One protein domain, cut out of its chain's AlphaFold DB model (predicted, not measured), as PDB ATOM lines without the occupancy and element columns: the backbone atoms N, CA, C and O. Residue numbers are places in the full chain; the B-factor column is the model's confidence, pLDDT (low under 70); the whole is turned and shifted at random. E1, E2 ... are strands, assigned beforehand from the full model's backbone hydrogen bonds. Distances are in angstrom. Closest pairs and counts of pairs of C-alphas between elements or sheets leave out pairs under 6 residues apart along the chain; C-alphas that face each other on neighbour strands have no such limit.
ATOM      1  N   LEU A 142     186.996 214.552 168.191       86.06
ATOM      2  CA  LEU A 142     186.875 213.154 168.593       86.06
ATOM      3  C   LEU A 142     185.881 213.064 169.745       86.06
ATOM      4  O   LEU A 142     186.128 213.562 170.842       86.06
ATOM      5  N   THR A 143     184.762 212.394 169.512       89.38
ATOM      6  CA  THR A 143     183.782 212.110 170.562       89.38
ATOM      7  C   THR A 143     184.141 210.806 171.280       89.38
ATOM      8  O   THR A 143     184.413 209.798 170.628       89.38
ATOM      9  N   ILE A 144     184.082 210.777 172.611       90.94
ATOM     10  CA  ILE A 144     183.940 209.531 173.376       90.94
ATOM     11  C   ILE A 144     182.523 209.539 173.995       90.94
ATOM     12  O   ILE A 144     182.135 210.446 174.738       90.94
ATOM     13  N   PRO A 145     181.650 208.579 173.656       91.12
ATOM     14  CA  PRO A 145     180.306 208.567 174.212       91.12
ATOM     15  C   PRO A 145     180.366 208.260 175.711       91.12
ATOM     16  O   PRO A 145     181.373 207.777 176.227       91.12
ATOM     17  N   GLU A 146     179.251 208.490 176.402       90.06
ATOM     18  CA  GLU A 146     179.093 207.993 177.762       90.06
ATOM     19  C   GLU A 146     179.217 206.465 177.762       90.06
ATOM     20  O   GLU A 146     178.433 205.748 177.132       90.06
ATOM     21  N   VAL A 147     180.195 205.977 178.513       85.75
ATOM     22  CA  VAL A 147     180.347 204.575 178.860       85.75
ATOM     23  C   VAL A 147     180.087 204.452 180.346       85.75
ATOM     24  O   VAL A 147     180.669 205.139 181.184       85.75
ATOM     25  N   LYS A 148     179.188 203.533 180.673       80.88
ATOM     26  CA  LYS A 148     178.913 203.081 182.030       80.88
ATOM     27  C   LYS A 148     180.134 202.294 182.518       80.88
ATOM     28  O   LYS A 148     180.105 201.079 182.486       80.88
ATOM     29  N   ALA A 149     181.241 202.978 182.804       80.69
ATOM     30  CA  ALA A 149     182.495 202.421 183.304       80.69
ATOM     31  C   ALA A 149     183.321 203.470 184.054       80.69
ATOM     32  O   ALA A 149     183.285 204.642 183.664       80.69
ATOM     33  N   PRO A 150     184.049 203.087 185.121       87.94
ATOM     34  CA  PRO A 150     185.059 203.954 185.704       87.94
ATOM     35  C   PRO A 150     186.176 204.210 184.699       87.94
ATOM     36  O   PRO A 150     186.425 203.429 183.775       87.94
ATOM     37  N   GLY A 151     186.872 205.316 184.916       91.00
ATOM     38  CA  GLY A 151     188.058 205.666 184.160       91.00
ATOM     39  C   GLY A 151     187.921 206.910 183.313       91.00
ATOM     40  O   GLY A 151     186.863 207.536 183.199       91.00
ATOM     41  N   VAL A 152     189.065 207.274 182.765       93.94
ATOM     42  CA  VAL A 152     189.293 208.410 181.879       93.94
ATOM     43  C   VAL A 152     190.266 207.973 180.791       93.94
ATOM     44  O   VAL A 152     190.929 206.940 180.927       93.94
ATOM     45  N   PHE A 153     190.393 208.789 179.753       93.75
ATOM     46  CA  PHE A 153     191.593 208.773 178.936       93.75
ATOM     47  C   PHE A 153     192.566 209.842 179.419       93.75
ATOM     48  O   PHE A 153     192.170 210.953 179.773       93.75
ATOM     49  N   GLU A 154     193.838 209.490 179.420       94.31
ATOM     50  CA  GLU A 154     194.945 210.426 179.493       94.31
ATOM     51  C   GLU A 154     195.564 210.528 178.098       94.31
ATOM     52  O   GLU A 154     195.829 209.507 177.465       94.31
ATOM     53  N   ILE A 155     195.723 211.750 177.594       92.62
ATOM     54  CA  ILE A 155     196.268 212.037 176.266       92.62
ATOM     55  C   ILE A 155     197.644 212.675 176.454       92.62
ATOM     56  O   ILE A 155     197.777 213.625 177.229       92.62
ATOM     57  N   ASN A 156     198.662 212.126 175.787       92.31
ATOM     58  CA  ASN A 156     200.077 212.508 175.915       92.31
ATOM     59  C   ASN A 156     200.588 212.558 177.372       92.31
ATOM     60  O   ASN A 156     201.524 213.286 177.686       92.31
ATOM     61  N   GLY A 157     199.968 211.812 178.291       88.38
ATOM     62  CA  GLY A 157     200.373 211.789 179.701       88.38
ATOM     63  C   GLY A 157     200.082 213.074 180.495       88.38
ATOM     64  O   GLY A 157     200.529 213.211 181.634       88.38
ATOM     65  N   SER A 158     199.396 214.053 179.900       87.50
ATOM     66  CA  SER A 158     199.250 215.401 180.471       87.50
ATOM     67  C   SER A 158     197.806 215.888 180.479       87.50
ATOM     68  O   SER A 158     197.357 216.437 181.487       87.50
ATOM     69  N   TYR A 159     197.044 215.629 179.414       90.19
ATOM     70  CA  TYR A 159     195.630 215.988 179.364       90.19
ATOM     71  C   TYR A 159     194.750 214.839 179.841       90.19
ATOM     72  O   TYR A 159     194.737 213.756 179.255       90.19
ATOM     73  N   ARG A 160     193.939 215.087 180.870       91.50
ATOM     74  CA  ARG A 160     193.001 214.099 181.410       91.50
ATOM     75  C   ARG A 160     191.582 214.413 180.959       91.50
ATOM     76  O   ARG A 160     191.038 215.464 181.293       91.50
ATOM     77  N   THR A 161     190.940 213.487 180.250       90.62
ATOM     78  CA  THR A 161     189.544 213.673 179.842       90.62
ATOM     79  C   THR A 161     188.613 213.705 181.058       90.62
ATOM     80  O   THR A 161     188.928 213.146 182.117       90.62
ATOM     81  N   PRO A 162     187.394 214.254 180.908       90.81
ATOM     82  CA  PRO A 162     186.312 213.956 181.833       90.81
ATOM     83  C   PRO A 162     186.114 212.436 182.014       90.81
ATOM     84  O   PRO A 162     186.482 211.659 181.123       90.81
ATOM     85  N   PRO A 163     185.504 212.002 183.136       91.31
ATOM     86  CA  PRO A 163     185.139 210.603 183.352       91.31
ATOM     87  C   PRO A 163     184.354 210.024 182.177       91.31
ATOM     88  O   PRO A 163     183.468 210.695 181.643       91.31
ATOM     89  N   LEU A 164     184.621 208.763 181.829       90.62
ATOM     90  CA  LEU A 164     183.928 208.057 180.745       90.62
ATOM     91  C   LEU A 164     182.410 207.964 180.964       90.62
ATOM     92  O   LEU A 164     181.665 207.835 179.999       90.62
ATOM     93  N   SER A 165     181.932 208.129 182.201       87.75
ATOM     94  CA  SER A 165     180.508 208.264 182.541       87.75
ATOM     95  C   SER A 165     179.858 209.572 182.062       87.75
ATOM     96  O   SER A 165     178.703 209.847 182.390       87.75
ATOM     97  N   LYS A 166     180.568 210.395 181.286       89.50
ATOM     98  CA  LYS A 166     180.046 211.589 180.619       89.50
ATOM     99  C   LYS A 166     180.456 211.583 179.153       89.50
ATOM    100  O   LYS A 166     181.586 211.233 178.831       89.50
ATOM    101  N   VAL A 167     179.558 212.046 178.283       90.38
ATOM    102  CA  VAL A 167     179.917 212.393 176.900       90.38
ATOM    103  C   VAL A 167     180.936 213.526 176.926       90.38
ATOM    104  O   VAL A 167     180.790 214.482 177.691       90.38
ATOM    105  N   GLN A 168     181.945 213.430 176.074       86.88
ATOM    106  CA  GLN A 168     182.949 214.467 175.893       86.88
ATOM    107  C   GLN A 168     183.378 214.554 174.421       86.88
ATOM    108  O   GLN A 168     183.046 213.719 173.574       86.88
ATOM    109  N   THR A 169     184.054 215.647 174.111       87.81
ATOM    110  CA  THR A 169     184.535 215.941 172.770       87.81
ATOM    111  C   THR A 169     185.928 216.515 172.920       87.81
ATOM    112  O   THR A 169     186.128 217.485 173.648       87.81
ATOM    113  N   VAL A 170     186.890 215.868 172.279       87.00
ATOM    114  CA  VAL A 170     188.297 216.255 172.248       87.00
ATOM    115  C   VAL A 170     188.529 216.993 170.935       87.00
ATOM    116  O   VAL A 170     188.200 216.466 169.874       87.00
ATOM    117  N   VAL A 171     189.072 218.205 171.010       85.75
ATOM    118  CA  VAL A 171     189.406 219.034 169.845       85.75
ATOM    119  C   VAL A 171     190.876 219.419 169.978       85.75
ATOM    120  O   VAL A 171     191.259 220.096 170.931       85.75
ATOM    121  N   ALA A 172     191.696 218.942 169.049       86.31
ATOM    122  CA  ALA A 172     193.150 219.090 169.049       86.31
ATOM    123  C   ALA A 172     193.680 219.463 167.654       86.31
ATOM    124  O   ALA A 172     192.966 219.404 166.647       86.31
ATOM    125  N   LEU A 173     194.947 219.860 167.584       90.38
ATOM    126  CA  LEU A 173     195.617 220.121 166.311       90.38
ATOM    127  C   LEU A 173     195.888 218.815 165.544       90.38
ATOM    128  O   LEU A 173     195.886 217.736 166.140       90.38
ATOM    129  N   PRO A 174     196.148 218.871 164.229       90.12
ATOM    130  CA  PRO A 174     196.566 217.694 163.483       90.12
ATOM    131  C   PRO A 174     197.871 217.072 164.019       90.12
ATOM    132  O   PRO A 174     198.847 217.787 164.225       90.12
ATOM    133  N   GLY A 175     197.911 215.757 164.231       90.25
ATOM    134  CA  GLY A 175     199.046 215.012 164.779       90.25
ATOM    135  C   GLY A 175     198.690 213.574 165.174       90.25
ATOM    136  O   GLY A 175     197.580 213.102 164.938       90.25
ATOM    137  N   ILE A 176     199.640 212.862 165.778       90.12
ATOM    138  CA  ILE A 176     199.421 211.559 166.422       90.12
ATOM    139  C   ILE A 176     199.613 211.733 167.925       90.12
ATOM    140  O   ILE A 176     200.637 212.253 168.358       90.12
ATOM    141  N   TYR A 177     198.636 211.282 168.705       90.56
ATOM    142  CA  TYR A 177     198.592 211.448 170.154       90.56
ATOM    143  C   TYR A 177     198.503 210.092 170.839       90.56
ATOM    144  O   TYR A 177     197.784 209.207 170.371       90.56
ATOM    145  N   THR A 178     199.181 209.940 171.971       93.00
ATOM    146  CA  THR A 178     199.104 208.715 172.770       93.00
ATOM    147  C   THR A 178     197.921 208.795 173.722       93.00
ATOM    148  O   THR A 178     197.785 209.762 174.465       93.00
ATOM    149  N   PHE A 179     197.079 207.769 173.720       93.50
ATOM    150  CA  PHE A 179     195.953 207.593 174.628       93.50
ATOM    151  C   PHE A 179     196.262 206.463 175.611       93.50
ATOM    152  O   PHE A 179     196.582 205.342 175.216       93.50
ATOM    153  N   GLU A 180     196.092 206.730 176.901       95.00
ATOM    154  CA  GLU A 180     196.129 205.727 177.963       95.00
ATOM    155  C   GLU A 180     194.775 205.687 178.670       95.00
ATOM    156  O   GLU A 180     194.219 206.715 179.052       95.00
ATOM    157  N   TYR A 181     194.213 204.491 178.845       95.00
ATOM    158  CA  TYR A 181     193.050 204.323 179.711       95.00
ATOM    159  C   TYR A 181     193.504 204.204 181.160       95.00
ATOM    160  O   TYR A 181     194.249 203.289 181.511       95.00
ATOM    161  N   VAL A 182     192.995 205.103 182.000       94.81
ATOM    162  CA  VAL A 182     193.334 205.157 183.419       94.81
ATOM    163  C   VAL A 182     192.084 204.896 184.243       94.81
ATOM    164  O   VAL A 182     191.178 205.730 184.315       94.81
ATOM    165  N   ASP A 183     192.058 203.740 184.896       92.25
ATOM    166  CA  ASP A 183     191.088 203.399 185.932       92.25
ATOM    167  C   ASP A 183     191.580 203.934 187.294       92.25
ATOM    168  O   ASP A 183     192.722 203.647 187.659       92.25
ATOM    169  N   PRO A 184     190.779 204.710 188.054       88.69
ATOM    170  CA  PRO A 184     191.221 205.316 189.312       88.69
ATOM    171  C   PRO A 184     191.654 204.298 190.369       88.69
ATOM    172  O   PRO A 184     192.564 204.585 191.144       88.69
ATOM    173  N   ASP A 185     191.017 203.127 190.377       88.81
ATOM    174  CA  ASP A 185     191.275 202.059 191.341       88.81
ATOM    175  C   ASP A 185     192.316 201.047 190.818       88.81
ATOM    176  O   ASP A 185     192.799 200.186 191.554       88.81
ATOM    177  N   GLY A 186     192.703 201.153 189.542       90.19
ATOM    178  CA  GLY A 186     193.644 200.251 188.879       90.19
ATOM    179  C   GLY A 186     193.077 198.854 188.609       90.19
ATOM    180  O   GLY A 186     193.836 197.911 188.367       90.19
ATOM    181  N   TRP A 187     191.755 198.688 188.665       91.50
ATOM    182  CA  TRP A 187     191.095 197.398 188.452       91.50
ATOM    183  C   TRP A 187     190.615 197.219 187.021       91.50
ATOM    184  O   TRP A 187     190.443 196.079 186.591       91.50
ATOM    185  N   GLY A 188     190.409 198.322 186.306       90.75
ATOM    186  CA  GLY A 188     189.957 198.359 184.923       90.75
ATOM    187  C   GLY A 188     191.063 198.157 183.889       90.75
ATOM    188  O   GLY A 188     192.224 198.497 184.099       90.75
ATOM    189  N   THR A 189     190.679 197.650 182.721       93.12
ATOM    190  CA  THR A 189     191.513 197.568 181.519       93.12
ATOM    191  C   THR A 189     190.655 197.547 180.252       93.12
ATOM    192  O   THR A 189     189.494 197.148 180.287       93.12
ATOM    193  N   LEU A 190     191.222 197.952 179.117       92.69
ATOM    194  CA  LEU A 190     190.662 197.767 177.774       92.69
ATOM    195  C   LEU A 190     191.166 196.480 177.095       92.69
ATOM    196  O   LEU A 190     190.767 196.177 175.972       92.69
ATOM    197  N   ASP A 191     192.046 195.713 177.736       91.81
ATOM    198  CA  ASP A 191     192.525 194.450 177.187       91.81
ATOM    199  C   ASP A 191     191.428 193.377 177.332       91.81
ATOM    200  O   ASP A 191     190.910 193.165 178.437       91.81
ATOM    201  N   PRO A 192     191.038 192.689 176.244       88.31
ATOM    202  CA  PRO A 192     189.942 191.724 176.280       88.31
ATOM    203  C   PRO A 192     190.241 190.501 177.157       88.31
ATOM    204  O   PRO A 192     189.299 189.891 177.666       88.31
ATOM    205  N   ASP A 193     191.518 190.166 177.362       90.25
ATOM    206  CA  ASP A 193     191.967 189.047 178.195       90.25
ATOM    207  C   ASP A 193     192.201 189.466 179.662       90.25
ATOM    208  O   ASP A 193     192.620 188.657 180.500       90.25
ATOM    209  N   GLY A 194     191.911 190.728 179.997       88.69
ATOM    210  CA  GLY A 194     192.052 191.276 181.339       88.69
ATOM    211  C   GLY A 194     193.499 191.603 181.721       88.69
ATOM    212  O   GLY A 194     193.793 191.728 182.913       88.69
ATOM    213  N   GLN A 195     194.420 191.706 180.759       91.56
ATOM    214  CA  GLN A 195     195.783 192.179 181.024       91.56
ATOM    215  C   GLN A 195     195.825 193.698 181.185       91.56
ATOM    216  O   GLN A 195     194.821 194.369 180.977       91.56
ATOM    217  N   LYS A 196     196.966 194.274 181.576       89.00
ATOM    218  CA  LYS A 196     197.114 195.735 181.542       89.00
ATOM    219  C   LYS A 196     197.053 196.198 180.081       89.00
ATOM    220  O   LYS A 196     197.732 195.626 179.236       89.00
ATOM    221  N   THR A 197     196.243 197.215 179.801       90.81
ATOM    222  CA  THR A 197     196.256 197.882 178.494       90.81
ATOM    223  C   THR A 197     197.519 198.716 178.369       90.81
ATOM    224  O   THR A 197     197.821 199.506 179.262       90.81
ATOM    225  N   GLU A 198     198.239 198.542 177.268       90.94
ATOM    226  CA  GLU A 198     199.321 199.447 176.888       90.94
ATOM    227  C   GLU A 198     198.737 200.725 176.263       90.94
ATOM    228  O   GLU A 198     197.685 200.651 175.615       90.94
ATOM    229  N   PRO A 199     199.392 201.887 176.428       92.94
ATOM    230  CA  PRO A 199     199.027 203.092 175.693       92.94
ATOM    231  C   PRO A 199     198.985 202.835 174.182       92.94
ATOM    232  O   PRO A 199     199.730 202.004 173.657       92.94
ATOM    233  N   PHE A 200     198.100 203.539 173.485       91.38
ATOM    234  CA  PHE A 200     197.885 203.361 172.053       91.38
ATOM    235  C   PHE A 200     197.769 204.702 171.344       91.38
ATOM    236  O   PHE A 200     197.275 205.677 171.904       91.38
ATOM    237  N   ASP A 201     198.201 204.735 170.091       90.19
ATOM    238  CA  ASP A 201     198.326 205.981 169.351       90.19
ATOM    239  C   ASP A 201     197.117 206.215 168.449       90.19
ATOM    240  O   ASP A 201     196.685 205.342 167.685       90.19
ATOM    241  N   ILE A 202     196.586 207.429 168.515       86.88
ATOM    242  CA  ILE A 202     195.480 207.888 167.690       86.88
ATOM    243  C   ILE A 202     195.978 209.056 166.846       86.88
ATOM    244  O   ILE A 202     196.352 210.109 167.358       86.88
ATOM    245  N   GLU A 203     195.961 208.867 165.530       85.31
ATOM    246  CA  GLU A 203     196.052 209.983 164.594       85.31
ATOM    247  C   GLU A 203     194.805 210.868 164.772       85.31
ATOM    248  O   GLU A 203     193.693 210.387 165.007       85.31
ATOM    249  N   PHE A 204     194.973 212.176 164.690       76.75
ATOM    250  CA  PHE A 204     193.898 213.138 164.842       76.75
ATOM    251  C   PHE A 204     194.217 214.386 164.019       76.75
ATOM    252  O   PHE A 204     195.348 214.836 164.086       76.75
ATOM    253  N   PRO A 205     193.283 214.982 163.259       69.25
ATOM    254  CA  PRO A 205     191.963 214.465 162.911       69.25
ATOM    255  C   PRO A 205     192.084 213.231 162.004       69.25
ATOM    256  O   PRO A 205     193.003 213.142 161.195       69.25
ATOM    257  N   VAL A 206     191.138 212.289 162.090       64.25
ATOM    258  CA  VAL A 206     191.237 211.018 161.347       64.25
ATOM    259  C   VAL A 206     190.078 210.707 160.410       64.25
ATOM    260  O   VAL A 206     188.884 210.750 160.740       64.25
ATOM    261  N   GLU A 207     190.455 210.261 159.215       61.47
ATOM    262  CA  GLU A 207     189.599 209.545 158.278       61.47
ATOM    263  C   GLU A 207     189.174 208.188 158.875       61.47
ATOM    264  O   GLU A 207     189.971 207.399 159.359       61.47
ATOM    265  N   GLY A 208     187.882 207.859 158.847       55.62
ATOM    266  CA  GLY A 208     187.297 206.896 159.804       55.62
ATOM    267  C   GLY A 208     187.787 205.458 159.668       55.62
ATOM    268  O   GLY A 208     187.574 204.673 160.583       55.62
ATOM    269  N   ALA A 209     188.415 205.129 158.541       61.47
ATOM    270  CA  ALA A 209     189.042 203.838 158.300       61.47
ATOM    271  C   ALA A 209     190.432 203.714 158.953       61.47
ATOM    272  O   ALA A 209     190.823 202.606 159.302       61.47
ATOM    273  N   GLN A 210     191.154 204.822 159.151       61.00
ATOM    274  CA  GLN A 210     192.493 204.832 159.754       61.00
ATOM    275  C   GLN A 210     192.441 204.725 161.286       61.00
ATOM    276  O   GLN A 210     193.314 204.097 161.874       61.00
ATOM    277  N   LEU A 211     191.370 205.217 161.928       66.62
ATOM    278  CA  LEU A 211     191.195 205.126 163.391       66.62
ATOM    279  C   LEU A 211     191.150 203.663 163.870       66.62
ATOM    280  O   LEU A 211     191.594 203.354 164.966       66.62
ATOM    281  N   ALA A 212     190.618 202.754 163.048       61.47
ATOM    282  CA  ALA A 212     190.401 201.359 163.427       61.47
ATOM    283  C   ALA A 212     191.683 200.509 163.445       61.47
ATOM    284  O   ALA A 212     191.675 199.424 164.021       61.47
ATOM    285  N   ALA A 213     192.760 200.959 162.793       64.44
ATOM    286  CA  ALA A 213     193.966 200.150 162.622       64.44
ATOM    287  C   ALA A 213     194.839 200.084 163.887       64.44
ATOM    288  O   ALA A 213     195.532 199.089 164.085       64.44
ATOM    289  N   ASN A 214     194.781 201.114 164.738       69.69
ATOM    290  CA  ASN A 214     195.745 201.326 165.826       69.69
ATOM    291  C   ASN A 214     195.120 201.310 167.231       69.69
ATOM    292  O   ASN A 214     195.808 201.570 168.214       69.69
ATOM    293  N   ILE A 215     193.826 201.003 167.350       83.38
ATOM    294  CA  ILE A 215     193.130 200.954 168.643       83.38
ATOM    295  C   ILE A 215     193.126 199.536 169.234       83.38
ATOM    296  O   ILE A 215     193.045 198.553 168.489       83.38
ATOM    297  N   PRO A 216     193.181 199.395 170.571       87.31
ATOM    298  CA  PRO A 216     193.107 198.094 171.225       87.31
ATOM    299  C   PRO A 216     191.731 197.452 171.019       87.31
ATOM    300  O   PRO A 216     190.731 198.134 170.814       87.31
ATOM    301  N   ALA A 217     191.653 196.125 171.143       88.44
ATOM    302  CA  ALA A 217     190.417 195.371 170.910       88.44
ATOM    303  C   ALA A 217     189.249 195.766 171.840       88.44
ATOM    304  O   ALA A 217     188.086 195.578 171.480       88.44
ATOM    305  N   GLY A 218     189.535 196.318 173.026       88.38
ATOM    306  CA  GLY A 218     188.519 196.888 173.916       88.38
ATOM    307  C   GLY A 218     188.099 198.312 173.571       88.38
ATOM    308  O   GLY A 218     187.388 198.926 174.358       88.38
ATOM    309  N   VAL A 219     188.511 198.859 172.430       90.12
ATOM    310  CA  VAL A 219     188.044 200.148 171.916       90.12
ATOM    311  C   VAL A 219     187.494 199.928 170.519       90.12
ATOM    312  O   VAL A 219     188.114 199.306 169.664       90.12
ATOM    313  N   THR A 220     186.301 200.454 170.278       88.62
ATOM    314  CA  THR A 220     185.721 200.479 168.934       88.62
ATOM    315  C   THR A 220     185.786 201.888 168.379       88.62
ATOM    316  O   THR A 220     185.604 202.857 169.114       88.62
ATOM    317  N   SER A 221     186.033 202.019 167.080       85.50
ATOM    318  CA  SER A 221     186.034 203.311 166.398       85.50
ATOM    319  C   SER A 221     184.968 203.392 165.326       85.50
ATOM    320  O   SER A 221     184.846 202.496 164.488       85.50
ATOM    321  N   THR A 222     184.287 204.528 165.267       78.00
ATOM    322  CA  THR A 222     183.425 204.896 164.144       78.00
ATOM    323  C   THR A 222     183.621 206.369 163.834       78.00
ATOM    324  O   THR A 222     183.349 207.191 164.688       78.00
ATOM    325  N   SER A 223     184.073 206.707 162.624       73.00
ATOM    326  CA  SER A 223     184.106 208.070 162.055       73.00
ATOM    327  C   SER A 223     184.057 209.253 163.049       73.00
ATOM    328  O   SER A 223     183.009 209.879 163.174       73.00
ATOM    329  N   GLY A 224     185.181 209.584 163.696       78.75
ATOM    330  CA  GLY A 224     185.252 210.705 164.653       78.75
ATOM    331  C   GLY A 224     184.788 210.359 166.072       78.75
ATOM    332  O   GLY A 224     184.596 211.244 166.896       78.75
ATOM    333  N   GLN A 225     184.605 209.074 166.373       86.69
ATOM    334  CA  GLN A 225     184.253 208.583 167.698       86.69
ATOM    335  C   GLN A 225     185.104 207.363 168.058       86.69
ATOM    336  O   GLN A 225     185.252 206.449 167.239       86.69
ATOM    337  N   ILE A 226     185.591 207.319 169.298       89.31
ATOM    338  CA  ILE A 226     186.078 206.095 169.948       89.31
ATOM    339  C   ILE A 226     185.122 205.718 171.072       89.31
ATOM    340  O   ILE A 226     184.601 206.579 171.764       89.31
ATOM    341  N   THR A 227     184.863 204.429 171.255       91.12
ATOM    342  CA  THR A 227     184.009 203.912 172.328       91.12
ATOM    343  C   THR A 227     184.783 202.839 173.082       91.12
ATOM    344  O   THR A 227     184.934 201.729 172.555       91.12
ATOM    345  N   PRO A 228     185.308 203.144 174.283       91.56
ATOM    346  CA  PRO A 228     185.955 202.147 175.117       91.56
ATOM    347  C   PRO A 228     184.934 201.148 175.656       91.56
ATOM    348  O   PRO A 228     183.761 201.452 175.859       91.56
ATOM    349  N   SER A 229     185.394 199.936 175.917       90.44
ATOM    350  CA  SER A 229     184.651 198.868 176.581       90.44
ATOM    351  C   SER A 229     185.511 198.296 177.707       90.44
ATOM    352  O   SER A 229     186.026 197.181 177.565       90.44
ATOM    353  N   PRO A 230     185.708 199.056 178.804       90.25
ATOM    354  CA  PRO A 230     186.533 198.606 179.911       90.25
ATOM    355  C   PRO A 230     185.977 197.339 180.557       90.25
ATOM    356  O   PRO A 230     184.767 197.109 180.605       90.25
ATOM    357  N   ARG A 231     186.882 196.520 181.085       88.69
ATOM    358  CA  ARG A 231     186.606 195.288 181.830       88.69
ATOM    359  C   ARG A 231     187.510 195.229 183.053       88.69
ATOM    360  O   ARG A 231     188.507 195.940 183.119       88.69
ATOM    361  N   LEU A 232     187.194 194.351 183.997       89.75
ATOM    362  CA  LEU A 232     188.113 194.071 185.092       89.75
ATOM    363  C   LEU A 232     189.367 193.361 184.586       89.75
ATOM    364  O   LEU A 232     189.310 192.468 183.738       89.75
TER     365      LEU A 232
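Overview. This is residues 142 to 232 of the 340 residues of an uncharacterized protein of Klugiella xanthotipulae (UniProt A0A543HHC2). Little regular structure: a compact, rounded body has the sheet E2-E4-E5 on one side and the strand pairs E1-E3 and E6-E7 on the other, E1 beside E7. The printed part has 91 residues, under half in seven named strands, E1 to E7; it is all strand, its sheets antiparallel. The radius of gyration of the C-alphas is 12.0 A; the spans are 32 by 24 by 22 A.

Arrangement. E1, residues 142 to 144, is antiparallel to E3, residues 168 to 171; N 142 and O 170 are 2.8 A apart. E4, residues 175 to 182, is antiparallel to E2, residues 152 to 155 (N 154 to O 180, 2.8 A), and forms a hairpin with E5, residues 200 to 204 (N 177 to O 202, 2.9 A). E6, residues 219 to 222, and E7, residues 225 to 228, form another hairpin (N 220 to O 227, 2.9 A). The closest C-alphas of E1 and E7, Thr 143 and Gln 225, are 4.6 A apart.

Along the chain. E1 begins at C-alpha 142 (186.875, 213.154, 168.593); E7 ends at C-alpha 228 (185.955, 202.147, 175.117). E4 measures 21.8 A.

Size, cuts and confidence. The printed part has no cut. Links E2 to E3, E4 to E5 and E5 to E6 are long. Residues 205 to 214 have pLDDT under 70.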